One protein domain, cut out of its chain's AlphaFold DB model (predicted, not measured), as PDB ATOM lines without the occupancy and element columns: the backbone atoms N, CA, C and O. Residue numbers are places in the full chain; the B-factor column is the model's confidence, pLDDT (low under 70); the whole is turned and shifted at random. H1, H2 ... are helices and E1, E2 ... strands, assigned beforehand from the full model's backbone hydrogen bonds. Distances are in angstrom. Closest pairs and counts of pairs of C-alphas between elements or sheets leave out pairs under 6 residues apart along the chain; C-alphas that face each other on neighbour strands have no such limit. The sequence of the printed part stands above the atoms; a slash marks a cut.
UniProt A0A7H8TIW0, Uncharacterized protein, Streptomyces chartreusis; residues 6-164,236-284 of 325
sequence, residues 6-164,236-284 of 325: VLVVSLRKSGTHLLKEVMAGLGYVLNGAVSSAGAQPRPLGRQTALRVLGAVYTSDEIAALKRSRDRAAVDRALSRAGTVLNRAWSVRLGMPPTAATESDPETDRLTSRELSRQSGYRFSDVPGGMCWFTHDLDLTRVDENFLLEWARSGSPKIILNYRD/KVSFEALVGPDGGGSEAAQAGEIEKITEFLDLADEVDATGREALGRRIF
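What this domain is: This is residues 6 to 164 and 236 to 284 of the 325 residues of an uncharacterized protein of Streptomyces chartreusis (UniProt A0A7H8TIW0). What shape do these atoms make? The model has two lobes end to end. One is a strongly twisted sheet of five parallel strands with H1 and H8 over one face and H9 packed on those two helices; the other is a group of four helices, H2 to H5, gathered round the long H4, whose residues 86 to 90 reach the sheet at E2 and E3. What are the parts, and how large is the whole? The printed part has 208 residues, 125 of them in named elements, nine helices and five strands in the order E1 H1 E2 H2 H3 H4 H5 E3 H6 E4 E5 H7 H8 H9, a mixed class; the sheet's order is E2 E3 E1 E4 E5. It is compact, with a radius of gyration of the C-alphas of 18.7 A, yet elongated in outline, spanning 58 by 37 by 36 A.

How they stand to each other: How do the strands pair? The sheet runs E2, residues 29 to 32, E3, residues 130 to 134, E1, residues 6 to 10, E4, residues 157 to 162, and E5, residues 236 to 238, with E2 and E5 as edge strands. Within hydrogen-bond range are N 31 and O 131 between E2 and E3, 2.9 A, N 8 and O 132 between E3 and E1, 2.7 A, N 9 and O 159 between E1 and E4, 2.8 A, and N 237 and O 160 between E4 and E5, 2.8 A. What is on the sheet? H1, residues 16 to 25, and H8, residues 251 to 264, are on the same face, making two layers, helices on one face of a sheet; the closest C-alphas of H1 and E2 are those of Ala 24 and Leu 30, 6.9 A apart, and those of H8 and E5 are Val 237 and Glu 257, 7.1 A apart. H9, residues 273 to 283, touches H1 at a steep tilt of 41 degrees, opposite ways, with the C-alphas of Leu 18 and Ile 283 closest at 5.2 A. H7, residues 239 to 242, touches H8 at residues 253 to 258 alone, with the C-alphas of Leu 242 and Gln 254 closest at 4.6 A. Is there a hub? H4, residues 71 to 92, is the hub and only grazes the sheet; its residues 80 to 88 alone touch H5, residues 105 to 115, at a steep tilt of 49 degrees, the same way, with the C-alphas of Val 84 and Thr 111 closest at 5.0 A. Its residues 77 to 85 alone touch H2, residues 46 to 56, with the C-alphas of Val 56 and Ala 81 closest at 5.7 A. H3, residues 59 to 67, touches H4 only at the corner, and only just, with 3 pairs of C-alphas within 8 A, the closest Leu 65 and Val 74, 6.0 A apart. What of the units and the helix backbones? E1, H1, E2 and E3, H6, E4, with H6 at residues 144 to 153, are split strand-helix-strand units, another strand lying between their two parallel strands, each with a right-handed crossover; E2, H2 to H5, E3 is a strand-helix-strand unit of neighbour strands. H6 touches no helix and is not on the sheet. Every O i to N i+4 pair is within hydrogen-bond range in H2, H3, H4, H5, H6 and H8, against 5 of 6 in H1 and 6 of 7 in H9; H7 is too short for such a pair.

Where its parts are: Where do the named elements begin and end? E1 begins at C-alpha 6, (180.366, 179.762, 227.247), and H9 ends at C-alpha 283, (185.730, 196.019, 234.102). Which are the longer ones? H4 measures 31.3 A from C-alpha 71, (158.818, 189.989, 206.295), to C-alpha 92; H8 measures 19.9 A and E4 16.5 A.

The domain as a whole: How far does it reach? The two C-alphas farthest apart, those of Arg 67 and Gly 248, are 59.1 A apart, and residues 67 to 72 stand free. Where is it cut, and which links are long? Residues 165 to 235 are not printed, and C-alphas 164 and 236 are 13.3 A apart across the cut; the links E2 to H2, H4 to H5 and H5 to E3 are long. Where is confidence low? The mean pLDDT of the printed part is 86.2, with residues 35 to 43, 96 to 103 and 118 to 120 under 70.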
ATOM      1  N   VAL A   6     179.873 179.671 225.869       96.38
ATOM      2  CA  VAL A   6     180.366 179.762 227.247       96.38
ATOM      3  C   VAL A   6     179.186 179.772 228.208       96.38
ATOM      4  O   VAL A   6     178.187 180.448 227.963       96.38
ATOM      5  N   LEU A   7     179.308 179.041 229.314       97.06
ATOM      6  CA  LEU A   7     178.379 179.095 230.437       97.06
ATOM      7  C   LEU A   7     179.104 179.646 231.664       97.06
ATOM      8  O   LEU A   7     180.011 179.022 232.209       97.06
ATOM      9  N   VAL A   8     178.688 180.817 232.121       97.69
ATOM     10  CA  VAL A   8     179.131 181.421 233.371       97.69
ATOM     11  C   VAL A   8     178.128 181.077 234.467       97.69
ATOM     12  O   VAL A   8     177.002 181.573 234.477       97.69
ATOM     13  N   VAL A   9     178.564 180.274 235.433       96.88
ATOM     14  CA  VAL A   9     177.859 180.055 236.697       96.88
ATOM     15  C   VAL A   9     178.389 181.073 237.698       96.88
ATOM     16  O   VAL A   9     179.398 180.853 238.363       96.88
ATOM     17  N   SER A  10     177.744 182.234 237.777       95.31
ATOM     18  CA  SER A  10     178.124 183.288 238.713       95.31
ATOM     19  C   SER A  10     177.226 183.249 239.930       95.31
ATOM     20  O   SER A  10     176.116 183.774 239.869       95.31
ATOM     21  N   LEU A  11     177.737 182.770 241.062       94.25
ATOM     22  CA  LEU A  11     176.977 182.774 242.311       94.25
ATOM     23  C   LEU A  11     176.455 184.184 242.620       94.25
ATOM     24  O   LEU A  11     177.105 185.198 242.317       94.25
ATOM     25  N   ARG A  12     175.249 184.263 243.194       89.69
ATOM     26  CA  ARG A  12     174.605 185.550 243.489       89.69
ATOM     27  C   ARG A  12     175.550 186.429 244.305       89.69
ATOM     28  O   ARG A  12     176.246 185.964 245.199       89.69
ATOM     29  N   LYS A  13     175.600 187.716 243.954       90.38
ATOM     30  CA  LYS A  13     176.461 188.731 244.596       90.38
ATOM     31  C   LYS A  13     177.978 188.473 244.514       90.38
ATOM     32  O   LYS A  13     178.737 189.234 245.108       90.38
ATOM     33  N   SER A  14     178.436 187.541 243.676       91.88
ATOM     34  CA  SER A  14     179.870 187.273 243.454       91.88
ATOM     35  C   SER A  14     180.527 188.179 242.407       91.88
ATOM     36  O   SER A  14     181.485 187.802 241.749       91.88
ATOM     37  N   GLY A  15     179.989 189.381 242.187       87.62
ATOM     38  CA  GLY A  15     180.546 190.309 241.199       87.62
ATOM     39  C   GLY A  15     180.264 189.948 239.742       87.62
ATOM     40  O   GLY A  15     181.076 190.237 238.872       87.62
ATOM     41  N   THR A  16     179.081 189.399 239.448       89.69
ATOM     42  CA  THR A  16     178.599 189.124 238.078       89.69
ATOM     43  C   THR A  16     178.803 190.303 237.119       89.69
ATOM     44  O   THR A  16     179.061 190.119 235.935       89.69
ATOM     45  N   HIS A  17     178.713 191.532 237.633       86.19
ATOM     46  CA  HIS A  17     178.914 192.747 236.858       86.19
ATOM     47  C   HIS A  17     180.347 192.981 236.382       86.19
ATOM     48  O   HIS A  17     180.502 193.744 235.445       86.19
ATOM     49  N   LEU A  18     181.361 192.372 236.997       90.69
ATOM     50  CA  LEU A  18     182.734 192.440 236.503       90.69
ATOM     51  C   LEU A  18     182.905 191.448 235.354       90.69
ATOM     52  O   LEU A  18     183.274 191.815 234.242       90.69
ATOM     53  N   LEU A  19     182.532 190.189 235.600       93.06
ATOM     54  CA  LEU A  19     182.687 189.130 234.610       93.06
ATOM     55  C   LEU A  19     181.830 189.379 233.360       93.06
ATOM     56  O   LEU A  19     182.261 189.054 232.262       93.06
ATOM     57  N   LYS A  20     180.658 190.021 233.475       91.19
ATOM     58  CA  LYS A  20     179.886 190.418 232.285       91.19
ATOM     59  C   LYS A  20     180.671 191.382 231.382       91.19
ATOM     60  O   LYS A  20     180.584 191.252 230.168       91.19
ATOM     61  N   GLU A  21     181.417 192.332 231.958       90.88
ATOM     62  CA  GLU A  21     182.192 193.327 231.199       90.88
ATOM     63  C   GLU A  21     183.398 192.656 230.536       90.88
ATOM     64  O   GLU A  21     183.686 192.941 229.377       90.88
ATOM     65  N   VAL A  22     184.026 191.685 231.217       93.19
ATOM     66  CA  VAL A  22     185.043 190.804 230.614       93.19
ATOM     67  C   VAL A  22     184.465 190.090 229.395       93.19
ATOM     68  O   VAL A  22     184.968 190.246 228.288       93.19
ATOM     69  N   MET A  23     183.379 189.334 229.573       94.75
ATOM     70  CA  MET A  23     182.816 188.509 228.502       94.75
ATOM     71  C   MET A  23     182.317 189.357 227.322       94.75
ATOM     72  O   MET A  23     182.546 188.993 226.168       94.75
ATOM     73  N   ALA A  24     181.694 190.507 227.593       91.19
ATOM     74  CA  ALA A  24     181.285 191.453 226.557       91.19
ATOM     75  C   ALA A  24     182.491 192.073 225.835       91.19
ATOM     76  O   ALA A  24     182.481 192.177 224.609       91.19
ATOM     77  N   GLY A  25     183.545 192.442 226.569       89.94
ATOM     78  CA  GLY A  25     184.789 192.966 226.004       89.94
ATOM     79  C   GLY A  25     185.539 191.950 225.140       89.94
ATOM     80  O   GLY A  25     186.140 192.331 224.142       89.94
ATOM     81  N   LEU A  26     185.406 190.655 225.441       92.12
ATOM     82  CA  LEU A  26     185.875 189.543 224.601       92.12
ATOM     83  C   LEU A  26     184.936 189.240 223.410       92.12
ATOM     84  O   LEU A  26     185.120 188.262 222.678       92.12
ATOM     85  N   GLY A  27     183.901 190.057 223.200       90.19
ATOM     86  CA  GLY A  27     183.006 189.989 222.046       90.19
ATOM     87  C   GLY A  27     181.927 188.905 222.120       90.19
ATOM     88  O   GLY A  27     181.370 188.553 221.072       90.19
ATOM     89  N   TYR A  28     181.641 188.366 223.311       91.44
ATOM     90  CA  TYR A  28     180.498 187.477 223.523       91.44
ATOM     91  C   TYR A  28     179.198 188.266 223.689       91.44
ATOM     92  O   TYR A  28     179.154 189.308 224.343       91.44
ATOM     93  N   VAL A  29     178.115 187.729 223.135       88.88
ATOM     94  CA  VAL A  29     176.753 188.215 223.374       88.88
ATOM     95  C   VAL A  29     176.229 187.584 224.664       88.88
ATOM     96  O   VAL A  29     176.249 186.362 224.807       88.88
ATOM     97  N   LEU A  30     175.780 188.410 225.611       89.00
ATOM     98  CA  LEU A  30     175.376 187.952 226.943       89.00
ATOM     99  C   LEU A  30     173.897 187.559 226.972       89.00
ATOM    100  O   LEU A  30     173.045 188.291 226.458       89.00
ATOM    101  N   ASN A  31     173.593 186.435 227.618       86.88
ATOM    102  CA  ASN A  31     172.238 185.908 227.757       86.88
ATOM    103  C   ASN A  31     172.004 185.257 229.131       86.88
ATOM    104  O   ASN A  31     172.954 184.964 229.854       86.88
ATOM    105  N   GLY A  32     170.746 184.980 229.479       84.50
ATOM    106  CA  GLY A  32     170.363 184.368 230.757       84.50
ATOM    107  C   GLY A  32     170.156 185.400 231.871       84.50
ATOM    108  O   GLY A  32     169.474 186.404 231.671       84.50
ATOM    109  N   ALA A  33     170.739 185.160 233.051       78.62
ATOM    110  CA  ALA A  33     170.616 186.025 234.236       78.62
ATOM    111  C   ALA A  33     171.174 187.444 234.027       78.62
ATOM    112  O   ALA A  33     170.827 188.376 234.753       78.62
ATOM    113  N   VAL A  34     172.043 187.608 233.030       74.94
ATOM    114  CA  VAL A  34     172.502 188.899 232.529       74.94
ATOM    115  C   VAL A  34     172.168 188.951 231.050       74.94
ATOM    116  O   VAL A  34     172.574 188.071 230.297       74.94
ATOM    117  N   SER A  35     171.465 189.992 230.620       61.41
ATOM    118  CA  SER A  35     171.232 190.252 229.204       61.41
ATOM    119  C   SER A  35     171.955 191.521 228.771       61.41
ATOM    120  O   SER A  35     172.033 192.509 229.508       61.41
ATOM    121  N   SER A  36     172.495 191.503 227.553       55.25
ATOM    122  CA  SER A  36     172.957 192.718 226.888       55.25
ATOM    123  C   SER A  36     171.738 193.561 226.496       55.25
ATOM    124  O   SER A  36     171.233 193.454 225.380       55.25
ATOM    125  N   ALA A  37     171.224 194.378 227.417       39.09
ATOM    126  CA  ALA A  37     170.153 195.321 227.106       39.09
ATOM    127  C   ALA A  37     170.575 196.215 225.922       39.09
ATOM    128  O   ALA A  37     171.617 196.866 225.974       39.09
ATOM    129  N   GLY A  38     169.786 196.213 224.843       36.59
ATOM    130  CA  GLY A  38     170.036 197.033 223.652       36.59
ATOM    131  C   GLY A  38     171.074 196.494 222.658       36.59
ATOM    132  O   GLY A  38     171.306 197.149 221.642       36.59
ATOM    133  N   ALA A  39     171.674 195.318 222.880       43.41
ATOM    134  CA  ALA A  39     172.470 194.682 221.830       43.41
ATOM    135  C   ALA A  39     171.538 194.227 220.704       43.41
ATOM    136  O   ALA A  39     170.620 193.437 220.933       43.41
ATOM    137  N   GLN A  40     171.761 194.725 219.483       41.44
ATOM    138  CA  GLN A  40     171.024 194.206 218.340       41.44
ATOM    139  C   GLN A  40     171.324 192.708 218.196       41.44
ATOM    140  O   GLN A  40     172.501 192.325 218.243       41.44
ATOM    141  N   PRO A  41     170.296 191.855 218.029       53.75
ATOM    142  CA  PRO A  41     170.513 190.447 217.740       53.75
ATOM    143  C   PRO A  41     171.447 190.339 216.537       53.75
ATOM    144  O   PRO A  41     171.192 190.960 215.502       53.75
ATOM    145  N   ARG A  42     172.536 189.567 216.652       59.84
ATOM    146  CA  ARG A  42     173.352 189.277 215.469       59.84
ATOM    147  C   ARG A  42     172.445 188.629 214.420       59.84
ATOM    148  O   ARG A  42     171.715 187.697 214.774       59.84
ATOM    149  N   PRO A  43     172.481 189.081 213.154       62.97
ATOM    150  CA  PRO A  43     171.710 188.450 212.097       62.97
ATOM    151  C   PRO A  43     172.032 186.959 212.056       62.97
ATOM    152  O   PRO A  43     173.185 186.561 211.875       62.97
ATOM    153  N   LEU A  44     171.017 186.125 212.260       71.56
ATOM    154  CA  LEU A  44     171.191 184.685 212.163       71.56
ATOM    155  C   LEU A  44     171.327 184.315 210.689       71.56
ATOM    156  O   LEU A  44     170.486 184.671 209.863       71.56
ATOM    157  N   GLY A  45     172.365 183.546 210.355       77.62
ATOM    158  CA  GLY A  45     172.459 182.921 209.041       77.62
ATOM    159  C   GLY A  45     171.227 182.052 208.767       77.62
ATOM    160  O   GLY A  45     170.640 181.478 209.688       77.62
ATOM    161  N   ARG A  46     170.840 181.917 207.492       79.94
ATOM    162  CA  ARG A  46     169.610 181.214 207.072       79.94
ATOM    163  C   ARG A  46     169.453 179.826 207.704       79.94
ATOM    164  O   ARG A  46     168.360 179.464 208.126       79.94
ATOM    165  N   GLN A  47     170.535 179.052 207.782       81.62
ATOM    166  CA  GLN A  47     170.520 177.714 208.379       81.62
ATOM    167  C   GLN A  47     170.261 177.754 209.892       81.62
ATOM    168  O   GLN A  47     169.488 176.950 210.407       81.62
ATOM    169  N   THR A  48     170.865 178.706 210.602       81.19
ATOM    170  CA  THR A  48     170.650 178.905 212.041       81.19
ATOM    171  C   THR A  48     169.232 179.389 212.321       81.19
ATOM    172  O   THR A  48     168.574 178.842 213.199       81.19
ATOM    173  N   ALA A  49     168.709 180.320 211.518       83.56
ATOM    174  CA  ALA A  49     167.322 180.767 211.627       83.56
ATOM    175  C   ALA A  49     166.326 179.609 211.429       83.56
ATOM    176  O   ALA A  49     165.374 179.472 212.193       83.56
ATOM    177  N   LEU A  50     166.567 178.725 210.453       83.75
ATOM    178  CA  LEU A  50     165.729 177.542 210.239       83.75
ATOM    179  C   LEU A  50     165.805 176.535 211.392       83.75
ATOM    180  O   LEU A  50     164.782 175.939 211.709       83.75
ATOM    181  N   ARG A  51     166.971 176.354 212.025       83.81
ATOM    182  CA  ARG A  51     167.106 175.501 213.220       83.81
ATOM    183  C   ARG A  51     166.337 176.068 214.411       83.81
ATOM    184  O   ARG A  51     165.576 175.338 215.033       83.81
ATOM    185  N   VAL A  52     166.480 177.368 214.671       86.44
ATOM    186  CA  VAL A  52     165.748 178.074 215.736       86.44
ATOM    187  C   VAL A  52     164.236 177.961 215.528       86.44
ATOM    188  O   VAL A  52     163.508 177.603 216.450       86.44
ATOM    189  N   LEU A  53     163.758 178.194 214.302       89.31
ATOM    190  CA  LEU A  53     162.342 178.019 213.976       89.31
ATOM    191  C   LEU A  53     161.907 176.553 214.087       89.31
ATOM    192  O   LEU A  53     160.838 176.298 214.620       89.31
ATOM    193  N   GLY A  54     162.724 175.606 213.616       87.88
ATOM    194  CA  GLY A  54     162.472 174.162 213.673       87.88
ATOM    195  C   GLY A  54     162.365 173.590 215.081       87.88
ATOM    196  O   GLY A  54     161.647 172.618 215.285       87.88
ATOM    197  N   ALA A  55     163.051 174.200 216.047       86.38
ATOM    198  CA  ALA A  55     162.925 173.831 217.449       86.38
ATOM    199  C   ALA A  55     161.555 174.239 218.011       86.38
ATOM    200  O   ALA A  55     160.893 173.460 218.686       86.38
ATOM    201  N   VAL A  56     161.093 175.447 217.682       90.06
ATOM    202  CA  VAL A  56     159.912 176.041 218.326       90.06
ATOM    203  C   VAL A  56     158.614 175.765 217.574       90.06
ATOM    204  O   VAL A  56     157.581 175.533 218.205       90.06
ATOM    205  N   TYR A  57     158.636 175.809 216.245       90.75
ATOM    206  CA  TYR A  57     157.475 175.733 215.361       90.75
ATOM    207  C   TYR A  57     157.367 174.374 214.663       90.75
ATOM    208  O   TYR A  57     158.351 173.695 214.388       90.75
ATOM    209  N   THR A  58     156.139 173.977 214.347       90.38
ATOM    210  CA  THR A  58     155.843 172.786 213.542       90.38
ATOM    211  C   THR A  58     156.226 172.991 212.075       90.38
ATOM    212  O   THR A  58     156.320 174.120 211.589       90.38
ATOM    213  N   SER A  59     156.391 171.892 211.335       89.38
ATOM    214  CA  SER A  59     156.683 171.928 209.896       89.38
ATOM    215  C   SER A  59     155.669 172.759 209.101       89.38
ATOM    216  O   SER A  59     156.070 173.508 208.209       89.38
ATOM    217  N   ASP A  60     154.383 172.690 209.459       92.75
ATOM    218  CA  ASP A  60     153.312 173.449 208.801       92.75
ATOM    219  C   ASP A  60     153.377 174.946 209.124       92.75
ATOM    220  O   ASP A  60     153.286 175.776 208.216       92.75
ATOM    221  N   GLU A  61     153.615 175.300 210.394       92.44
ATOM    222  CA  GLU A  61     153.839 176.687 210.834       92.44
ATOM    223  C   GLU A  61     155.054 177.291 210.093       92.44
ATOM    224  O   GLU A  61     154.978 178.395 209.554       92.44
ATOM    225  N   ILE A  62     156.154 176.541 209.959       90.62
ATOM    226  CA  ILE A  62     157.351 176.976 209.219       90.62
ATOM    227  C   ILE A  62     157.068 177.110 207.721       90.62
ATOM    228  O   ILE A  62     157.539 178.054 207.083       90.62
ATOM    229  N   ALA A  63     156.317 176.180 207.129       90.88
ATOM    230  CA  ALA A  63     155.941 176.251 205.722       90.88
ATOM    231  C   ALA A  63     155.054 177.475 205.442       90.88
ATOM    232  O   ALA A  63     155.228 178.131 204.413       90.88
ATOM    233  N   ALA A  64     154.154 177.825 206.365       90.81
ATOM    234  CA  ALA A  64     153.364 179.049 206.297       90.81
ATOM    235  C   ALA A  64     154.247 180.304 206.392       90.81
ATOM    236  O   ALA A  64     154.132 181.184 205.538       90.81
ATOM    237  N   LEU A  65     155.191 180.354 207.341       89.31
ATOM    238  CA  LEU A  65     156.150 181.462 207.468       89.31
ATOM    239  C   LEU A  65     156.993 181.644 206.199       89.31
ATOM    240  O   LEU A  65     157.158 182.765 205.729       89.31
ATOM    241  N   LYS A  66     157.468 180.551 205.588       86.94
ATOM    242  CA  LYS A  66     158.234 180.586 204.327       86.94
ATOM    243  C   LYS A  66     157.432 181.126 203.139       86.94
ATOM    244  O   LYS A  66     158.024 181.691 202.226       86.94
ATOM    245  N   ARG A  67     156.111 180.914 203.124       89.44
ATOM    246  CA  ARG A  67     155.204 181.432 202.083       89.44
ATOM    247  C   ARG A  67     154.741 182.865 202.356       89.44
ATOM    248  O   ARG A  67     154.221 183.505 201.441       89.44
ATOM    249  N   SER A  68     154.904 183.359 203.583       87.94
ATOM    250  CA  SER A  68     154.504 184.712 203.960       87.94
ATOM    251  C   SER A  68     155.284 185.755 203.162       87.94
ATOM    252  O   SER A  68     156.508 185.693 203.048       87.94
ATOM    253  N   ARG A  69     154.568 186.751 202.632       89.19
ATOM    254  CA  ARG A  69     155.174 187.959 202.049       89.19
ATOM    255  C   ARG A  69     155.407 189.056 203.092       89.19
ATOM    256  O   ARG A  69     156.126 190.010 202.807       89.19
ATOM    257  N   ASP A  70     154.836 188.912 204.290       89.88
ATOM    258  CA  ASP A  70     155.084 189.809 205.418       89.88
ATOM    259  C   ASP A  70     156.418 189.435 206.080       89.88
ATOM    260  O   ASP A  70     156.492 188.522 206.907       89.88
ATOM    261  N   ARG A  71     157.483 190.152 205.699       84.75
ATOM    262  CA  ARG A  71     158.818 189.989 206.295       84.75
ATOM    263  C   ARG A  71     158.819 190.305 207.789       84.75
ATOM    264  O   ARG A  71     159.469 189.596 208.547       84.75
ATOM    265  N   ALA A  72     158.031 191.287 208.223       86.25
ATOM    266  CA  ALA A  72     157.956 191.649 209.631       86.25
ATOM    267  C   ALA A  72     157.316 190.529 210.466       86.25
ATOM    268  O   ALA A  72     157.718 190.309 211.605       86.25
ATOM    269  N   ALA A  73     156.358 189.774 209.913       85.88
ATOM    270  CA  ALA A  73     155.827 188.579 210.578       85.88
ATOM    271  C   ALA A  73     156.881 187.476 210.740       85.88
ATOM    272  O   ALA A  73     156.934 186.842 211.793       85.88
ATOM    273  N   VAL A  74     157.731 187.265 209.730       86.19
ATOM    274  CA  VAL A  74     158.830 186.291 209.808       86.19
ATOM    275  C   VAL A  74     159.850 186.708 210.869       86.19
ATOM    276  O   VAL A  74     160.236 185.881 211.695       86.19
ATOM    277  N   ASP A  75     160.217 187.988 210.912       85.94
ATOM    278  CA  ASP A  75     161.151 188.521 211.909       85.94
ATOM    279  C   ASP A  75     160.576 188.431 213.332       85.94
ATOM    280  O   ASP A  75     161.275 188.020 214.261       85.94
ATOM    281  N   ARG A  76     159.277 188.724 213.509       87.81
ATOM    282  CA  ARG A  76     158.575 188.529 214.790       87.81
ATOM    283  C   ARG A  76     158.584 187.065 215.227       87.81
ATOM    284  O   ARG A  76     158.857 186.794 216.393       87.81
ATOM    285  N   ALA A  77     158.328 186.126 214.316       89.44
ATOM    286  CA  ALA A  77     158.360 184.697 214.623       89.44
ATOM    287  C   ALA A  77     159.770 184.220 215.007       89.44
ATOM    288  O   ALA A  77     159.928 183.466 215.965       89.44
ATOM    289  N   LEU A  78     160.807 184.694 214.309       87.81
ATOM    290  CA  LEU A  78     162.194 184.370 214.641       87.81
ATOM    291  C   LEU A  78     162.597 184.934 216.011       87.81
ATOM    292  O   LEU A  78     163.185 184.218 216.821       87.81
ATOM    293  N   SER A  79     162.235 186.191 216.288       85.50
ATOM    294  CA  SER A  79     162.447 186.831 217.590       85.50
ATOM    295  C   SER A  79     161.748 186.056 218.712       85.50
ATOM    296  O   SER A  79     162.374 185.691 219.709       85.50
ATOM    297  N   ARG A  80     160.473 185.696 218.504       88.81
ATOM    298  CA  ARG A  80     159.698 184.887 219.449       88.81
ATOM    299  C   ARG A  80     160.334 183.524 219.691       88.81
ATOM    300  O   ARG A  80     160.460 183.126 220.845       88.81
ATOM    301  N   ALA A  81     160.772 182.825 218.645       88.44
ATOM    302  CA  ALA A  81     161.470 181.551 218.800       88.44
ATOM    303  C   ALA A  81     162.748 181.695 219.639       88.44
ATOM    304  O   ALA A  81     162.990 180.879 220.526       88.44
ATOM    305  N   GLY A  82     163.522 182.765 219.430       85.12
ATOM    306  CA  GLY A  82     164.672 183.090 220.274       85.12
ATOM    307  C   GLY A  82     164.292 183.250 221.750       85.12
ATOM    308  O   GLY A  82     164.902 182.620 222.614       85.12
ATOM    309  N   THR A  83     163.240 184.020 222.050       85.00
ATOM    310  CA  THR A  83     162.737 184.186 223.425       85.00
ATOM    311  C   THR A  83     162.250 182.864 224.025       85.00
ATOM    312  O   THR A  83     162.566 182.567 225.179       85.00
ATOM    313  N   VAL A  84     161.532 182.041 223.254       87.44
ATOM    314  CA  VAL A  84     161.055 180.719 223.686       87.44
ATOM    315  C   VAL A  84     162.220 179.814 224.079       87.44
ATOM    316  O   VAL A  84     162.202 179.249 225.174       87.44
ATOM    317  N   LEU A  85     163.245 179.710 223.227       86.75
ATOM    318  CA  LEU A  85     164.419 178.876 223.489       86.75
ATOM    319  C   LEU A  85     165.242 179.408 224.661       86.75
ATOM    320  O   LEU A  85     165.719 178.617 225.468       86.75
ATOM    321  N   ASN A  86     165.357 180.729 224.813       84.19
ATOM    322  CA  ASN A  86     166.015 181.325 225.975       84.19
ATOM    323  C   ASN A  86     165.283 180.976 227.280       84.19
ATOM    324  O   ASN A  86     165.907 180.619 228.275       84.19
ATOM    325  N   ARG A  87     163.950 181.020 227.295       84.31
ATOM    326  CA  ARG A  87     163.181 180.605 228.476       84.31
ATOM    327  C   ARG A  87     163.322 179.112 228.751       84.31
ATOM    328  O   ARG A  87     163.538 178.732 229.899       84.31
ATOM    329  N   ALA A  88     163.252 178.286 227.709       87.62
ATOM    330  CA  ALA A  88     163.423 176.845 227.838       87.62
ATOM    331  C   ALA A  88     164.806 176.491 228.407       87.62
ATOM    332  O   ALA A  88     164.898 175.699 229.341       87.62
ATOM    333  N   TRP A  89     165.871 177.129 227.915       88.81
ATOM    334  CA  TRP A  89     167.227 176.915 228.417       88.81
ATOM    335  C   TRP A  89     167.444 177.435 229.835       88.81
ATOM    336  O   TRP A  89     168.119 176.762 230.603       88.81
ATOM    337  N   SER A  90     166.834 178.554 230.233       86.31
ATOM    338  CA  SER A  90     166.858 178.975 231.640       86.31
ATOM    339  C   SER A  90     166.292 177.885 232.554       86.31
ATOM    340  O   SER A  90     166.933 177.514 233.535       86.31
ATOM    341  N   VAL A  91     165.144 177.302 232.194       87.12
ATOM    342  CA  VAL A  91     164.541 176.197 232.958       87.12
ATOM    343  C   VAL A  91     165.438 174.957 232.946       87.12
ATOM    344  O   VAL A  91     165.708 174.400 234.007       87.12
ATOM    345  N   ARG A  92     165.958 174.556 231.779       90.00
ATOM    346  CA  ARG A  92     166.873 173.405 231.637       90.00
ATOM    347  C   ARG A  92     168.200 173.594 232.368       90.00
ATOM    348  O   ARG A  92     168.823 172.616 232.743       90.00
ATOM    349  N   LEU A  93     168.651 174.822 232.598       91.00
ATOM    350  CA  LEU A  93     169.833 175.107 233.417       91.00
ATOM    351  C   LEU A  93     169.509 175.180 234.920       91.00
ATOM    352  O   LEU A  93     170.372 175.538 235.718       91.00
ATOM    353  N   GLY A  94     168.280 174.844 235.320       86.12
ATOM    354  CA  GLY A  94     167.843 174.835 236.713       86.12
ATOM    355  C   GLY A  94     167.548 176.223 237.285       86.12
ATOM    356  O   GLY A  94     167.352 176.349 238.496       86.12
ATOM    357  N   MET A  95     167.494 177.268 236.450       80.06
ATOM    358  CA  MET A  95     167.189 178.615 236.927       80.06
ATOM    359  C   MET A  95     165.724 178.716 237.354       80.06
ATOM    360  O   MET A  95     164.835 178.232 236.646       80.06
ATOM    361  N   PRO A  96     165.436 179.357 238.503       66.44
ATOM    362  CA  PRO A  96     164.062 179.606 238.898       66.44
ATOM    363  C   PRO A  96     163.379 180.496 237.847       66.44
ATOM    364  O   PRO A  96     164.034 181.382 237.284       66.44
ATOM    365  N   PRO A  97     162.073 180.302 237.592       61.25
ATOM    366  CA  PRO A  97     161.309 181.228 236.775       61.25
ATOM    367  C   PRO A  97     161.416 182.615 237.404       61.25
ATOM    368  O   PRO A  97     160.966 182.834 238.529       61.25
ATOM    369  N   THR A  98     162.054 183.550 236.710       59.91
ATOM    370  CA  THR A  98     161.996 184.949 237.119       59.91
ATOM    371  C   THR A  98     160.594 185.460 236.826       59.91
ATOM    372  O   THR A  98     160.073 185.145 235.755       59.91
ATOM    373  N   ALA A  99     159.999 186.239 237.736       52.47
ATOM    374  CA  ALA A  99     158.730 186.923 237.492       52.47
ATOM    375  C   ALA A  99     158.799 187.587 236.110       52.47
ATOM    376  O   ALA A  99     159.666 188.432 235.870       52.47
ATOM    377  N   ALA A 100     157.998 187.083 235.173       49.66
ATOM    378  CA  ALA A 100     158.139 187.430 233.773       49.66
ATOM    379  C   ALA A 100     157.942 188.940 233.607       49.66
ATOM    380  O   ALA A 100     156.940 189.497 234.051       49.66
ATOM    381  N   THR A 101     158.888 189.593 232.934       53.78
ATOM    382  CA  THR A 101     158.562 190.769 232.128       53.78
ATOM    383  C   THR A 101     157.396 190.389 231.217       53.78
ATOM    384  O   THR A 101     157.402 189.275 230.690       53.78
ATOM    385  N   GLU A 102     156.403 191.276 231.096       56.16
ATOM    386  CA  GLU A 102     155.182 191.123 230.286       56.16
ATOM    387  C   GLU A 102     155.345 190.092 229.158       56.16
ATOM    388  O   GLU A 102     156.115 190.288 228.216       56.16
ATOM    389  N   SER A 103     154.678 188.948 229.301       66.62
ATOM    390  CA  SER A 103     154.776 187.843 228.354       66.62
ATOM    391  C   SER A 103     153.498 187.739 227.541       66.62
ATOM    392  O   SER A 103     152.407 187.781 228.108       66.62
ATOM    393  N   ASP A 104     153.611 187.587 226.220       83.38
ATOM    394  CA  ASP A 104     152.443 187.316 225.393       83.38
ATOM    395  C   ASP A 104     152.035 185.829 225.484       83.38
ATOM    396  O   ASP A 104     152.905 184.949 225.488       83.38
ATOM    397  N   PRO A 105     150.721 185.517 225.487       88.12
ATOM    398  CA  PRO A 105     150.223 184.146 225.637       88.12
ATOM    399  C   PRO A 105     150.781 183.148 224.614       88.12
ATOM    400  O   PRO A 105     150.880 181.950 224.887       88.12
ATOM    401  N   GLU A 106     151.144 183.616 223.415       88.94
ATOM    402  CA  GLU A 106     151.706 182.749 222.383       88.94
ATOM    403  C   GLU A 106     153.119 182.285 222.749       88.94
ATOM    404  O   GLU A 106     153.420 181.098 222.610       88.94
ATOM    405  N   THR A 107     153.966 183.181 223.264       88.00
ATOM    406  CA  THR A 107     155.300 182.826 223.765       88.00
ATOM    407  C   THR A 107     155.203 181.820 224.910       88.00
ATOM    408  O   THR A 107     155.918 180.820 224.889       88.00
ATOM    409  N   ASP A 108     154.275 182.000 225.852       87.31
ATOM    410  CA  ASP A 108     154.088 181.064 226.974       87.31
ATOM    411  C   ASP A 108     153.632 179.675 226.510       87.31
ATOM    412  O   ASP A 108     154.169 178.649 226.950       87.31
ATOM    413  N   ARG A 109     152.689 179.628 225.560       91.00
ATOM    414  CA  ARG A 109     152.242 178.381 224.925       91.00
ATOM    415  C   ARG A 109     153.405 177.663 224.241       91.00
ATOM    416  O   ARG A 109     153.547 176.448 224.381       91.00
ATOM    417  N   LEU A 110     154.226 178.396 223.489       90.62
ATOM    418  CA  LEU A 110     155.367 177.838 222.763       90.62
ATOM    419  C   LEU A 110     156.478 177.365 223.709       90.62
ATOM    420  O   LEU A 110     157.006 176.277 223.497       90.62
ATOM    421  N   THR A 111     156.785 178.111 224.773       88.75
ATOM    422  CA  THR A 111     157.725 177.679 225.821       88.75
ATOM    423  C   THR A 111     157.244 176.410 226.513       88.75
ATOM    424  O   THR A 111     158.020 175.469 226.655       88.75
ATOM    425  N   SER A 112     155.963 176.335 226.872       88.25
ATOM    426  CA  SER A 112     155.388 175.130 227.485       88.25
ATOM    427  C   SER A 112     155.476 173.924 226.543       88.25
ATOM    428  O   SER A 112     155.867 172.834 226.957       88.25
ATOM    429  N   ARG A 113     155.187 174.125 225.250       89.25
ATOM    430  CA  ARG A 113     155.333 173.093 224.211       89.25
ATOM    431  C   ARG A 113     156.778 172.610 224.085       89.25
ATOM    432  O   ARG A 113     156.997 171.403 224.038       89.25
ATOM    433  N   GLU A 114     157.736 173.530 224.052       87.94
ATOM    434  CA  GLU A 114     159.169 173.232 223.949       87.94
ATOM    435  C   GLU A 114     159.707 172.478 225.176       87.94
ATOM    436  O   GLU A 114     160.533 171.579 225.040       87.94
ATOM    437  N   LEU A 115     159.218 172.800 226.375       85.94
ATOM    438  CA  LEU A 115     159.587 172.097 227.607       85.94
ATOM    439  C   LEU A 115     158.922 170.719 227.733       85.94
ATOM    440  O   LEU A 115     159.501 169.818 228.328       85.94
ATOM    441  N   SER A 116     157.725 170.538 227.169       83.50
ATOM    442  CA  SER A 116     156.981 169.267 227.230       83.50
ATOM    443  C   SER A 116     157.516 168.168 226.305       83.50
ATOM    444  O   SER A 116     157.083 167.019 226.390       83.50
ATOM    445  N   ARG A 117     158.417 168.508 225.380       76.38
ATOM    446  CA  ARG A 117     158.968 167.586 224.384       76.38
ATOM    447  C   ARG A 117     160.430 167.305 224.705       76.38
ATOM    448  O   ARG A 117     161.145 168.196 225.153       76.38
ATOM    449  N   GLN A 118     160.901 166.098 224.392       64.62
ATOM    450  CA  GLN A 118     162.338 165.871 224.231       64.62
ATOM    451  C   GLN A 118     162.793 166.702 223.035       64.62
ATOM    452  O   GLN A 118     162.570 166.340 221.880       64.62
ATOM    453  N   SER A 119     163.331 167.881 223.317       62.56
ATOM    454  CA  SER A 119     163.751 168.788 222.268       62.56
ATOM    455  C   SER A 119     164.944 168.210 221.526       62.56
ATOM    456  O   SER A 119     165.932 167.794 222.130       62.56
ATOM    457  N   GLY A 120     164.867 168.223 220.197       66.31
ATOM    458  CA  GLY A 120     166.033 167.981 219.351       66.31
ATOM    459  C   GLY A 120     167.052 169.125 219.405       66.31
ATOM    460  O   GLY A 120     168.137 168.968 218.856       66.31
ATOM    461  N   TYR A 121     166.712 170.256 220.037       77.81
ATOM    462  CA  TYR A 121     167.564 171.434 220.158       77.81
ATOM    463  C   TYR A 121     168.497 171.308 221.365       77.81
ATOM    464  O   TYR A 121     168.081 171.454 222.520       77.81
ATOM    465  N   ARG A 122     169.767 171.027 221.075       86.62
ATOM    466  CA  ARG A 122     170.850 170.838 222.048       86.62
ATOM    467  C   ARG A 122     171.486 172.159 222.446       86.62
ATOM    468  O   ARG A 122     171.271 173.181 221.793       86.62
ATOM    469  N   PHE A 123     172.286 172.167 223.514       87.69
ATOM    470  CA  PHE A 123     172.957 173.414 223.900       87.69
ATOM    471  C   PHE A 123     173.967 173.824 222.827       87.69
ATOM    472  O   PHE A 123     174.078 175.005 222.505       87.69
ATOM    473  N   SER A 124     174.608 172.848 222.174       87.00
ATOM    474  CA  SER A 124     175.450 173.070 220.997       87.00
ATOM    475  C   SER A 124     174.739 173.735 219.812       87.00
ATOM    476  O   SER A 124     175.416 174.254 218.926       87.00
ATOM    477  N   ASP A 125     173.401 173.705 219.752       84.38
ATOM    478  CA  ASP A 125     172.631 174.372 218.694       84.38
ATOM    479  C   ASP A 125     172.393 175.863 218.974       84.38
ATOM    480  O   ASP A 125     172.020 176.602 218.057       84.38
ATOM    481  N   VAL A 126     172.641 176.325 220.209       83.19
ATOM    482  CA  VAL A 126     172.637 177.754 220.548       83.19
ATOM    483  C   VAL A 126     173.660 178.476 219.662       83.19
ATOM    484  O   VAL A 126     174.775 177.972 219.498       83.19
ATOM    485  N   PRO A 127     173.321 179.650 219.084       81.88
ATOM    486  CA  PRO A 127     174.241 180.391 218.230       81.88
ATOM    487  C   PRO A 127     175.627 180.585 218.859       81.88
ATOM    488  O   PRO A 127     175.744 180.840 220.056       81.88
ATOM    489  N   GLY A 128     176.666 180.486 218.031       85.12
ATOM    490  CA  GLY A 128     178.047 180.736 218.435       85.12
ATOM    491  C   GLY A 128     178.300 182.188 218.855       85.12
ATOM    492  O   GLY A 128     177.584 183.116 218.460       85.12
ATOM    493  N   GLY A 129     179.327 182.392 219.675       86.56
ATOM    494  CA  GLY A 129     179.662 183.671 220.295       86.56
ATOM    495  C   GLY A 129     178.715 184.083 221.426       86.56
ATOM    496  O   GLY A 129     178.679 185.263 221.777       86.56
ATOM    497  N   MET A 130     177.948 183.146 221.988       88.12
ATOM    498  CA  MET A 130     177.024 183.392 223.099       88.12
ATOM    499  C   MET A 130     177.663 183.019 224.439       88.12
ATOM    500  O   MET A 130     178.269 181.957 224.586       88.12
ATOM    501  N   CYS A 131     177.475 183.876 225.440       92.94
ATOM    502  CA  CYS A 131     177.837 183.612 226.825       92.94
ATOM    503  C   CYS A 131     176.580 183.636 227.697       92.94
ATOM    504  O   CYS A 131     175.935 184.674 227.869       92.94
ATOM    505  N   TRP A 132     176.222 182.472 228.225       92.50
ATOM    506  CA  TRP A 132     175.082 182.294 229.111       92.50
ATOM    507  C   TRP A 132     175.481 182.527 230.559       92.50
ATOM    508  O   TRP A 132     176.429 181.924 231.042       92.50
ATOM    509  N   PHE A 133     174.730 183.362 231.268       92.56
ATOM    510  CA  PHE A 133     174.880 183.590 232.697       92.56
ATOM    511  C   PHE A 133     173.778 182.867 233.458       92.56
ATOM    512  O   PHE A 133     172.591 183.039 233.186       92.56
ATOM    513  N   THR A 134     174.181 182.114 234.469       91.69
ATOM    514  CA  THR A 134     173.298 181.519 235.466       91.69
ATOM    515  C   THR A 134     173.833 181.832 236.862       91.69
ATOM    516  O   THR A 134     175.023 182.106 237.034       91.69
ATOM    517  N   HIS A 135     172.955 181.832 237.863       90.75
ATOM    518  CA  HIS A 135     173.349 182.010 239.262       90.75
ATOM    519  C   HIS A 135     173.555 180.700 240.015       90.75
ATOM    520  O   HIS A 135     174.057 180.720 241.139       90.75
ATOM    521  N   ASP A 136     173.183 179.587 239.390       89.00
ATOM    522  CA  ASP A 136     173.299 178.245 239.939       89.00
ATOM    523  C   ASP A 136     173.409 177.221 238.799       89.00
ATOM    524  O   ASP A 136     173.035 177.504 237.659       89.00
ATOM    525  N   LEU A 137     173.929 176.037 239.096       93.25
ATOM    526  CA  LEU A 137     173.907 174.890 238.191       93.25
ATOM    527  C   LEU A 137     173.814 173.621 239.040       93.25
ATOM    528  O   LEU A 137     174.777 172.871 239.220       93.25
ATOM    529  N   ASP A 138     172.640 173.454 239.635       90.81
ATOM    530  CA  ASP A 138     172.306 172.349 240.520       90.81
ATOM    531  C   ASP A 138     172.151 171.053 239.714       90.81
ATOM    532  O   ASP A 138     171.293 170.966 238.834       90.81
ATOM    533  N   LEU A 139     172.954 170.035 240.041       91.81
ATOM    534  CA  LEU A 139     172.927 168.725 239.380       91.81
ATOM    535  C   LEU A 139     171.563 168.027 239.465       91.81
ATOM    536  O   LEU A 139     171.276 167.165 238.644       91.81
ATOM    537  N   THR A 140     170.730 168.385 240.443       89.62
ATOM    538  CA  THR A 140     169.386 167.816 240.617       89.62
ATOM    539  C   THR A 140     168.310 168.539 239.805       89.62
ATOM    540  O   THR A 140     167.195 168.036 239.685       89.62
ATOM    541  N   ARG A 141     168.623 169.721 239.254       90.00
ATOM    542  CA  ARG A 141     167.666 170.584 238.536       90.00
ATOM    543  C   ARG A 141     168.052 170.856 237.090       90.00
ATOM    544  O   ARG A 141     167.186 171.209 236.295       90.00
ATOM    545  N   VAL A 142     169.337 170.760 236.771       92.25
ATOM    546  CA  VAL A 142     169.833 170.879 235.404       92.25
ATOM    547  C   VAL A 142     169.366 169.686 234.568       92.25
ATOM    548  O   VAL A 142     169.273 168.559 235.048       92.25
ATOM    549  N   ASP A 143     169.081 169.945 233.301       91.12
ATOM    550  CA  ASP A 143     168.683 168.954 232.319       91.12
ATOM    551  C   ASP A 143     169.782 167.897 232.131       91.12
ATOM    552  O   ASP A 143     170.960 168.207 231.915       91.12
ATOM    553  N   GLU A 144     169.388 166.628 232.201       91.00
ATOM    554  CA  GLU A 144     170.315 165.502 232.094       91.00
ATOM    555  C   GLU A 144     171.013 165.449 230.729       91.00
ATOM    556  O   GLU A 144     172.194 165.103 230.650       91.00
ATOM    557  N   ASN A 145     170.327 165.840 229.647       90.69
ATOM    558  CA  ASN A 145     170.891 165.784 228.303       90.69
ATOM    559  C   ASN A 145     171.965 166.851 228.129       90.69
ATOM    560  O   ASN A 145     172.989 166.563 227.510       90.69
ATOM    561  N   PHE A 146     171.788 168.032 228.733       93.62
ATOM    562  CA  PHE A 146     172.844 169.041 228.810       93.62
ATOM    563  C   PHE A 146     174.103 168.489 229.492       93.62
ATOM    564  O   PHE A 146     175.204 168.610 228.952       93.62
ATOM    565  N   LEU A 147     173.958 167.840 230.653       94.00
ATOM    566  CA  LEU A 147     175.104 167.275 231.372       94.00
ATOM    567  C   LEU A 147     175.785 166.151 230.586       94.00
ATOM    568  O   LEU A 147     177.014 166.109 230.528       94.00
ATOM    569  N   LEU A 148     175.015 165.253 229.968       93.44
ATOM    570  CA  LEU A 148     175.546 164.159 229.151       93.44
ATOM    571  C   LEU A 148     176.260 164.677 227.897       93.44
ATOM    572  O   LEU A 148     177.316 164.158 227.527       93.44
ATOM    573  N   GLU A 149     175.705 165.700 227.249       93.38
ATOM    574  CA  GLU A 149     176.330 166.391 226.124       93.38
ATOM    575  C   GLU A 149     177.659 167.015 226.551       93.38
ATOM    576  O   GLU A 149     178.694 166.718 225.952       93.38
ATOM    577  N   TRP A 150     177.661 167.796 227.634       95.69
ATOM    578  CA  TRP A 150     178.855 168.453 228.161       95.69
ATOM    579  C   TRP A 150     179.920 167.461 228.653       95.69
ATOM    580  O   TRP A 150     181.127 167.661 228.462       95.69
ATOM    581  N   ALA A 151     179.508 166.353 229.269       95.00
ATOM    582  CA  ALA A 151     180.408 165.276 229.672       95.00
ATOM    583  C   ALA A 151     181.177 164.714 228.467       95.00
ATOM    584  O   ALA A 151     182.393 164.552 228.545       95.00
ATOM    585  N   ARG A 152     180.487 164.496 227.340       94.94
ATOM    586  CA  ARG A 152     181.068 163.930 226.112       94.94
ATOM    587  C   ARG A 152     181.883 164.938 225.305       94.94
ATOM    588  O   ARG A 152     182.923 164.573 224.772       94.94
ATOM    589  N   SER A 153     181.402 166.174 225.181       93.62
ATOM    590  CA  SER A 153     181.975 167.171 224.265       93.62
ATOM    591  C   SER A 153     182.947 168.140 224.940       93.62
ATOM    592  O   SER A 153     183.848 168.660 224.290       93.62
ATOM    593  N   GLY A 154     182.762 168.419 226.233       91.81
ATOM    594  CA  GLY A 154     183.442 169.522 226.924       91.81
ATOM    595  C   GLY A 154     182.961 170.918 226.536       91.81
ATOM    596  O   GLY A 154     183.552 171.891 226.999       91.81
ATOM    597  N   SER A 155     181.895 171.015 225.741       92.38
ATOM    598  CA  SER A 155     181.218 172.261 225.384       92.38
ATOM    599  C   SER A 155     179.836 172.327 226.055       92.38
ATOM    600  O   SER A 155     179.163 171.296 226.123       92.38
ATOM    601  N   PRO A 156     179.400 173.489 226.576       95.56
ATOM    602  CA  PRO A 156     180.126 174.759 226.606       95.56
ATOM    603  C   PRO A 156     181.317 174.741 227.570       95.56
ATOM    604  O   PRO A 156     181.357 173.970 228.532       95.56
ATOM    605  N   LYS A 157     182.277 175.647 227.352       97.38
ATOM    606  CA  LYS A 157     183.283 175.959 228.375       97.38
ATOM    607  C   LYS A 157     182.559 176.581 229.572       97.38
ATOM    608  O   LYS A 157     181.760 177.501 229.392       97.38
ATOM    609  N   ILE A 158     182.821 176.089 230.783       98.38
ATOM    610  CA  ILE A 158     182.137 176.557 231.997       98.38
ATOM    611  C   ILE A 158     183.086 177.387 232.861       98.38
ATOM    612  O   ILE A 158     184.190 176.941 233.181       98.38
ATOM    613  N   ILE A 159     182.633 178.571 233.275       98.69
ATOM    614  CA  ILE A 159     183.315 179.442 234.237       98.69
ATOM    615  C   ILE A 159     182.477 179.503 235.518       98.69
ATOM    616  O   ILE A 159     181.330 179.937 235.487       98.69
ATOM    617  N   LEU A 160     183.050 179.102 236.650       98.62
ATOM    618  CA  LEU A 160     182.496 179.359 237.977       98.62
ATOM    619  C   LEU A 160     183.012 180.710 238.469       98.62
ATOM    620  O   LEU A 160     184.217 180.865 238.645       98.62
ATOM    621  N   ASN A 161     182.110 181.648 238.745       98.12
ATOM    622  CA  ASN A 161     182.439 182.930 239.359       98.12
ATOM    623  C   ASN A 161     181.925 182.993 240.800       98.12
ATOM    624  O   ASN A 161     180.720 182.865 241.041       98.12
ATOM    625  N   TYR A 162     182.841 183.204 241.741       97.38
ATOM    626  CA  TYR A 162     182.573 183.207 243.178       97.38
ATOM    627  C   TYR A 162     183.316 184.347 243.884       97.38
ATOM    628  O   TYR A 162     184.106 185.075 243.290       97.38
ATOM    629  N   ARG A 163     183.001 184.544 245.158       95.69
ATOM    630  CA  ARG A 163     183.523 185.607 246.019       95.69
ATOM    631  C   ARG A 163     183.564 185.098 247.456       95.69
ATOM    632  O   ARG A 163     182.865 184.125 247.743       95.69
ATOM    633  N   ASP A 164     184.298 185.766 248.351       95.50
ATOM    634  CA  ASP A 164     184.248 185.489 249.790       95.50
ATOM    635  C   ASP A 164     182.779 185.355 250.258       95.50
ATOM    636  O   ASP A 164     182.014 186.330 250.182       95.50
ATOM    637  N   LYS A 236     187.825 178.619 237.280       98.44
ATOM    638  CA  LYS A 236     187.425 179.189 238.573       98.44
ATOM    639  C   LYS A 236     187.864 180.635 238.586       98.44
ATOM    640  O   LYS A 236     189.063 180.879 238.497       98.44
ATOM    641  N   VAL A 237     186.916 181.550 238.716       98.12
ATOM    642  CA  VAL A 237     187.161 182.987 238.759       98.12
ATOM    643  C   VAL A 237     186.701 183.536 240.099       98.12
ATOM    644  O   VAL A 237     185.541 183.347 240.470       98.12
ATOM    645  N   SER A 238     187.606 184.180 240.835       96.69
ATOM    646  CA  SER A 238     187.248 184.847 242.087       96.69
ATOM    647  C   SER A 238     187.079 186.345 241.872       96.69
ATOM    648  O   SER A 238     187.803 186.986 241.104       96.69
ATOM    649  N   PHE A 239     186.123 186.930 242.585       95.31
ATOM    650  CA  PHE A 239     185.927 188.371 242.613       95.31
ATOM    651  C   PHE A 239     187.196 189.101 243.054       95.31
ATOM    652  O   PHE A 239     187.567 190.104 242.454       95.31
ATOM    653  N   GLU A 240     187.864 188.596 244.092       94.75
ATOM    654  CA  GLU A 240     189.041 189.225 244.687       94.75
ATOM    655  C   GLU A 240     190.214 189.312 243.704       94.75
ATOM    656  O   GLU A 240     190.937 190.308 243.713       94.75
ATOM    657  N   ALA A 241     190.373 188.310 242.835       95.00
ATOM    658  CA  ALA A 241     191.376 188.345 241.780       95.00
ATOM    659  C   ALA A 241     190.956 189.276 240.632       95.00
ATOM    660  O   ALA A 241     191.780 190.027 240.125       95.00
ATOM    661  N   LEU A 242     189.672 189.289 240.255       94.69
ATOM    662  CA  LEU A 242     189.196 190.029 239.082       94.69
ATOM    663  C   LEU A 242     188.974 191.535 239.321       94.69
ATOM    664  O   LEU A 242     188.999 192.324 238.374       94.69
ATOM    665  N   VAL A 243     188.706 191.956 240.558       90.81
ATOM    666  CA  VAL A 243     188.210 193.312 240.854       90.81
ATOM    667  C   VAL A 243     189.229 194.430 240.605       90.81
ATOM    668  O   VAL A 243     188.831 195.559 240.317       90.81
ATOM    669  N   GLY A 244     190.526 194.123 240.670       89.75
ATOM    670  CA  GLY A 244     191.598 195.103 240.483       89.75
ATOM    671  C   GLY A 244     191.681 196.167 241.593       89.75
ATOM    672  O   GLY A 244     190.964 196.083 242.599       89.75
ATOM    673  N   PRO A 245     192.563 197.174 241.433       86.94
ATOM    674  CA  PRO A 245     192.873 198.160 242.475       86.94
ATOM    675  C   PRO A 245     191.656 198.913 243.025       86.94
ATOM    676  O   PRO A 245     191.532 199.091 244.238       86.94
ATOM    677  N   ASP A 246     190.712 199.288 242.159       81.88
ATOM    678  CA  ASP A 246     189.539 200.089 242.534       81.88
ATOM    679  C   ASP A 246     188.592 199.391 243.525       81.88
ATOM    680  O   ASP A 246     187.891 200.055 244.293       81.88
ATOM    681  N   GLY A 247     188.567 198.055 243.546       81.81
ATOM    682  CA  GLY A 247     187.801 197.278 244.525       81.81
ATOM    683  C   GLY A 247     188.647 196.591 245.593       81.81
ATOM    684  O   GLY A 247     188.149 195.712 246.300       81.81
ATOM    685  N   GLY A 248     189.909 197.001 245.745       84.00
ATOM    686  CA  GLY A 248     190.820 196.487 246.770       84.00
ATOM    687  C   GLY A 248     191.585 195.218 246.385       84.00
ATOM    688  O   GLY A 248     192.171 194.592 247.264       84.00
ATOM    689  N   GLY A 249     191.574 194.832 245.106       87.94
ATOM    690  CA  GLY A 249     192.493 193.844 244.538       87.94
ATOM    691  C   GLY A 249     193.805 194.488 244.070       87.94
ATOM    692  O   GLY A 249     194.073 195.654 244.353       87.94
ATOM    693  N   SER A 250     194.623 193.746 243.322       90.69
ATOM    694  CA  SER A 250     195.836 194.276 242.684       90.69
ATOM    695  C   SER A 250     195.734 194.214 241.162       90.69
ATOM    696  O   SER A 250     195.005 193.390 240.610       90.69
ATOM    697  N   GLU A 251     196.480 195.079 240.477       90.69
ATOM    698  CA  GLU A 251     196.564 195.074 239.012       90.69
ATOM    699  C   GLU A 251     197.154 193.755 238.493       90.69
ATOM    700  O   GLU A 251     196.609 193.159 237.571       90.69
ATOM    701  N   ALA A 252     198.194 193.236 239.154       92.12
ATOM    702  CA  ALA A 252     198.801 191.953 238.807       92.12
ATOM    703  C   ALA A 252     197.824 190.771 238.955       92.12
ATOM    704  O   ALA A 252     197.776 189.906 238.082       92.12
ATOM    705  N   ALA A 253     197.019 190.743 240.027       93.75
ATOM    706  CA  ALA A 253     196.004 189.706 240.207       93.75
ATOM    707  C   ALA A 253     194.919 189.799 239.128       93.75
ATOM    708  O   ALA A 253     194.560 188.782 238.543       93.75
ATOM    709  N   GLN A 254     194.459 191.013 238.810       94.12
ATOM    710  CA  GLN A 254     193.463 191.229 237.762       94.12
ATOM    711  C   GLN A 254     193.985 190.823 236.382       94.12
ATOM    712  O   GLN A 254     193.272 190.146 235.642       94.12
ATOM    713  N   ALA A 255     195.219 191.197 236.042       92.69
ATOM    714  CA  ALA A 255     195.843 190.827 234.777       92.69
ATOM    715  C   ALA A 255     195.968 189.302 234.639       92.69
ATOM    716  O   ALA A 255     195.524 188.753 233.632       92.69
ATOM    717  N   GLY A 256     196.475 188.617 235.671       95.31
ATOM    718  CA  GLY A 256     196.574 187.155 235.680       95.31
ATOM    719  C   GLY A 256     195.207 186.462 235.616       95.31
ATOM    720  O   GLY A 256     195.050 185.436 234.956       95.31
ATOM    721  N   GLU A 257     194.182 187.045 236.242       96.88
ATOM    722  CA  GLU A 257     192.822 186.508 236.197       96.88
ATOM    723  C   GLU A 257     192.192 186.640 234.802       96.88
ATOM    724  O   GLU A 257     191.545 185.705 234.324       96.88
ATOM    725  N   ILE A 258     192.407 187.772 234.119       95.56
ATOM    726  CA  ILE A 258     191.961 187.995 232.736       95.56
ATOM    727  C   ILE A 258     192.719 187.082 231.773       95.56
ATOM    728  O   ILE A 258     192.093 186.473 230.906       95.56
ATOM    729  N   GLU A 259     194.036 186.949 231.939       95.88
ATOM    730  CA  GLU A 259     194.868 186.042 231.145       95.88
ATOM    731  C   GLU A 259     194.349 184.605 231.232       95.88
ATOM    732  O   GLU A 259     193.992 184.024 230.204       95.88
ATOM    733  N   LYS A 260     194.142 184.095 232.451       97.31
ATOM    734  CA  LYS A 260     193.540 182.779 232.699       97.31
ATOM    735  C   LYS A 260     192.194 182.598 231.989       97.31
ATOM    736  O   LYS A 260     191.921 181.527 231.444       97.31
ATOM    737  N   ILE A 261     191.330 183.619 231.991       97.38
ATOM    738  CA  ILE A 261     190.045 183.573 231.271       97.38
ATOM    739  C   ILE A 261     190.284 183.498 229.758       97.38
ATOM    740  O   ILE A 261     189.664 182.668 229.092       97.38
ATOM    741  N   THR A 262     191.168 184.329 229.203       96.19
ATOM    742  CA  THR A 262     191.448 184.340 227.758       96.19
ATOM    743  C   THR A 262     192.079 183.040 227.268       96.19
ATOM    744  O   THR A 262     191.659 182.522 226.236       96.19
ATOM    745  N   GLU A 263     193.006 182.455 228.025       95.88
ATOM    746  CA  GLU A 263     193.600 181.153 227.713       95.88
ATOM    747  C   GLU A 263     192.554 180.039 227.751       95.88
ATOM    748  O   GLU A 263     192.425 179.268 226.803       95.88
ATOM    749  N   PHE A 264     191.738 179.987 228.809       97.38
ATOM    750  CA  PHE A 264     190.693 178.972 228.951       97.38
ATOM    751  C   PHE A 264     189.669 178.986 227.803       97.38
ATOM    752  O   PHE A 264     189.118 177.939 227.435       97.38
ATOM    753  N   LEU A 265     189.408 180.176 227.256       96.50
ATOM    754  CA  LEU A 265     188.491 180.413 226.143       96.50
ATOM    755  C   LEU A 265     189.149 180.299 224.763       96.50
ATOM    756  O   LEU A 265     188.483 180.593 223.767       96.50
ATOM    757  N   ASP A 266     190.411 179.865 224.705       95.00
ATOM    758  CA  ASP A 266     191.180 179.675 223.474       95.00
ATOM    759  C   ASP A 266     191.326 180.985 222.664       95.00
ATOM    760  O   ASP A 266     191.248 180.986 221.434       95.00
ATOM    761  N   LEU A 267     191.511 182.105 223.384       93.12
ATOM    762  CA  LEU A 267     191.619 183.485 222.881       93.12
ATOM    763  C   LEU A 267     193.008 184.114 223.097       93.12
ATOM    764  O   LEU A 267     193.177 185.311 222.862       93.12
ATOM    765  N   ALA A 268     193.998 183.345 223.560       86.31
ATOM    766  CA  ALA A 268     195.322 183.870 223.904       86.31
ATOM    767  C   ALA A 268     196.027 184.562 222.719       86.31
ATOM    768  O   ALA A 268     196.685 185.580 222.925       86.31
ATOM    769  N   ASP A 269     195.824 184.059 221.497       85.88
ATOM    770  CA  ASP A 269     196.400 184.619 220.265       85.88
ATOM    771  C   ASP A 269     195.612 185.828 219.722       85.88
ATOM    772  O   ASP A 269     196.145 186.635 218.966       85.88
ATOM    773  N   GLU A 270     194.330 185.952 220.085       85.75
ATOM    774  CA  GLU A 270     193.440 187.027 219.620       85.75
ATOM    775  C   GLU A 270     193.497 188.265 220.525       85.75
ATOM    776  O   GLU A 270     193.199 189.375 220.084       85.75
ATOM    777  N   VAL A 271     193.851 188.077 221.800       87.25
ATOM    778  CA  VAL A 271     193.900 189.139 222.808       87.25
ATOM    779  C   VAL A 271     195.294 189.175 223.419       87.25
ATOM    780  O   VAL A 271     195.621 188.366 224.289       87.25
ATOM    781  N   ASP A 272     196.101 190.133 222.967       86.25
ATOM    782  CA  ASP A 272     197.449 190.380 223.471       86.25
ATOM    783  C   ASP A 272     197.444 191.032 224.868       86.25
ATOM    784  O   ASP A 272     196.396 191.360 225.435       86.25
ATOM    785  N   ALA A 273     198.633 191.230 225.446       85.31
ATOM    786  CA  ALA A 273     198.781 191.841 226.768       85.31
ATOM    787  C   ALA A 273     198.124 193.233 226.849       85.31
ATOM    788  O   ALA A 273     197.429 193.532 227.821       85.31
ATOM    789  N   THR A 274     198.269 194.047 225.799       86.25
ATOM    790  CA  THR A 274     197.661 195.383 225.702       86.25
ATOM    791  C   THR A 274     196.132 195.309 225.731       86.25
ATOM    792  O   THR A 274     195.474 196.078 226.433       86.25
ATOM    793  N   GLY A 275     195.546 194.362 224.994       86.31
ATOM    794  CA  GLY A 275     194.108 194.108 224.980       86.31
ATOM    795  C   GLY A 275     193.581 193.653 226.341       86.31
ATOM    796  O   GLY A 275     192.527 194.124 226.777       86.31
ATOM    797  N   ARG A 276     194.328 192.794 227.048       87.31
ATOM    798  CA  ARG A 276     193.986 192.345 228.413       87.31
ATOM    799  C   ARG A 276     194.026 193.499 229.412       87.31
ATOM    800  O   ARG A 276     193.100 193.643 230.208       87.31
ATOM    801  N   GLU A 277     195.040 194.356 229.335       86.06
ATOM    802  CA  GLU A 277     195.168 195.549 230.180       86.06
ATOM    803  C   GLU A 277     194.022 196.544 229.932       86.06
ATOM    804  O   GLU A 277     193.374 197.025 230.868       86.06
ATOM    805  N   ALA A 278     193.707 196.809 228.659       86.94
ATOM    806  CA  ALA A 278     192.586 197.664 228.276       86.94
ATOM    807  C   ALA A 278     191.242 197.104 228.770       86.94
ATOM    808  O   ALA A 278     190.370 197.874 229.183       86.94
ATOM    809  N   LEU A 279     191.075 195.778 228.760       87.50
ATOM    810  CA  LEU A 279     189.912 195.119 229.342       87.50
ATOM    811  C   LEU A 279     189.872 195.326 230.861       87.50
ATOM    812  O   LEU A 279     188.850 195.785 231.366       87.50
ATOM    813  N   GLY A 280     190.990 195.102 231.563       85.50
ATOM    814  CA  GLY A 280     191.167 195.343 233.003       85.50
ATOM    815  C   GLY A 280     190.608 196.687 233.466       85.50
ATOM    816  O   GLY A 280     189.729 196.756 234.327       85.50
ATOM    817  N   ARG A 281     191.025 197.758 232.785       83.56
ATOM    818  CA  ARG A 281     190.609 199.142 233.075       83.56
ATOM    819  C   ARG A 281     189.113 199.406 232.879       83.56
ATOM    820  O   ARG A 281     188.582 200.350 233.455       83.56
ATOM    821  N   ARG A 282     188.422 198.606 232.062       83.19
ATOM    822  CA  ARG A 282     186.991 198.787 231.747       83.19
ATOM    823  C   ARG A 282     186.058 198.001 232.664       83.19
ATOM    824  O   ARG A 282     184.883 198.347 232.757       83.19
ATOM    825  N   ILE A 283     186.555 196.956 233.326       81.38
ATOM    826  CA  ILE A 283     185.730 196.019 234.102       81.38
ATOM    827  C   ILE A 283     185.085 196.689 235.325       81.38
ATOM    828  O   ILE A 283     183.968 196.325 235.708       81.38
ATOM    829  N   PHE A 284     185.741 197.686 235.930       73.44
ATOM    830  CA  PHE A 284     185.209 198.391 237.098       73.44
ATOM    831  C   PHE A 284     184.130 199.419 236.712       73.44
ATOM    832  O   PHE A 284     184.322 200.635 236.721       73.44
TER     833      PHE A 284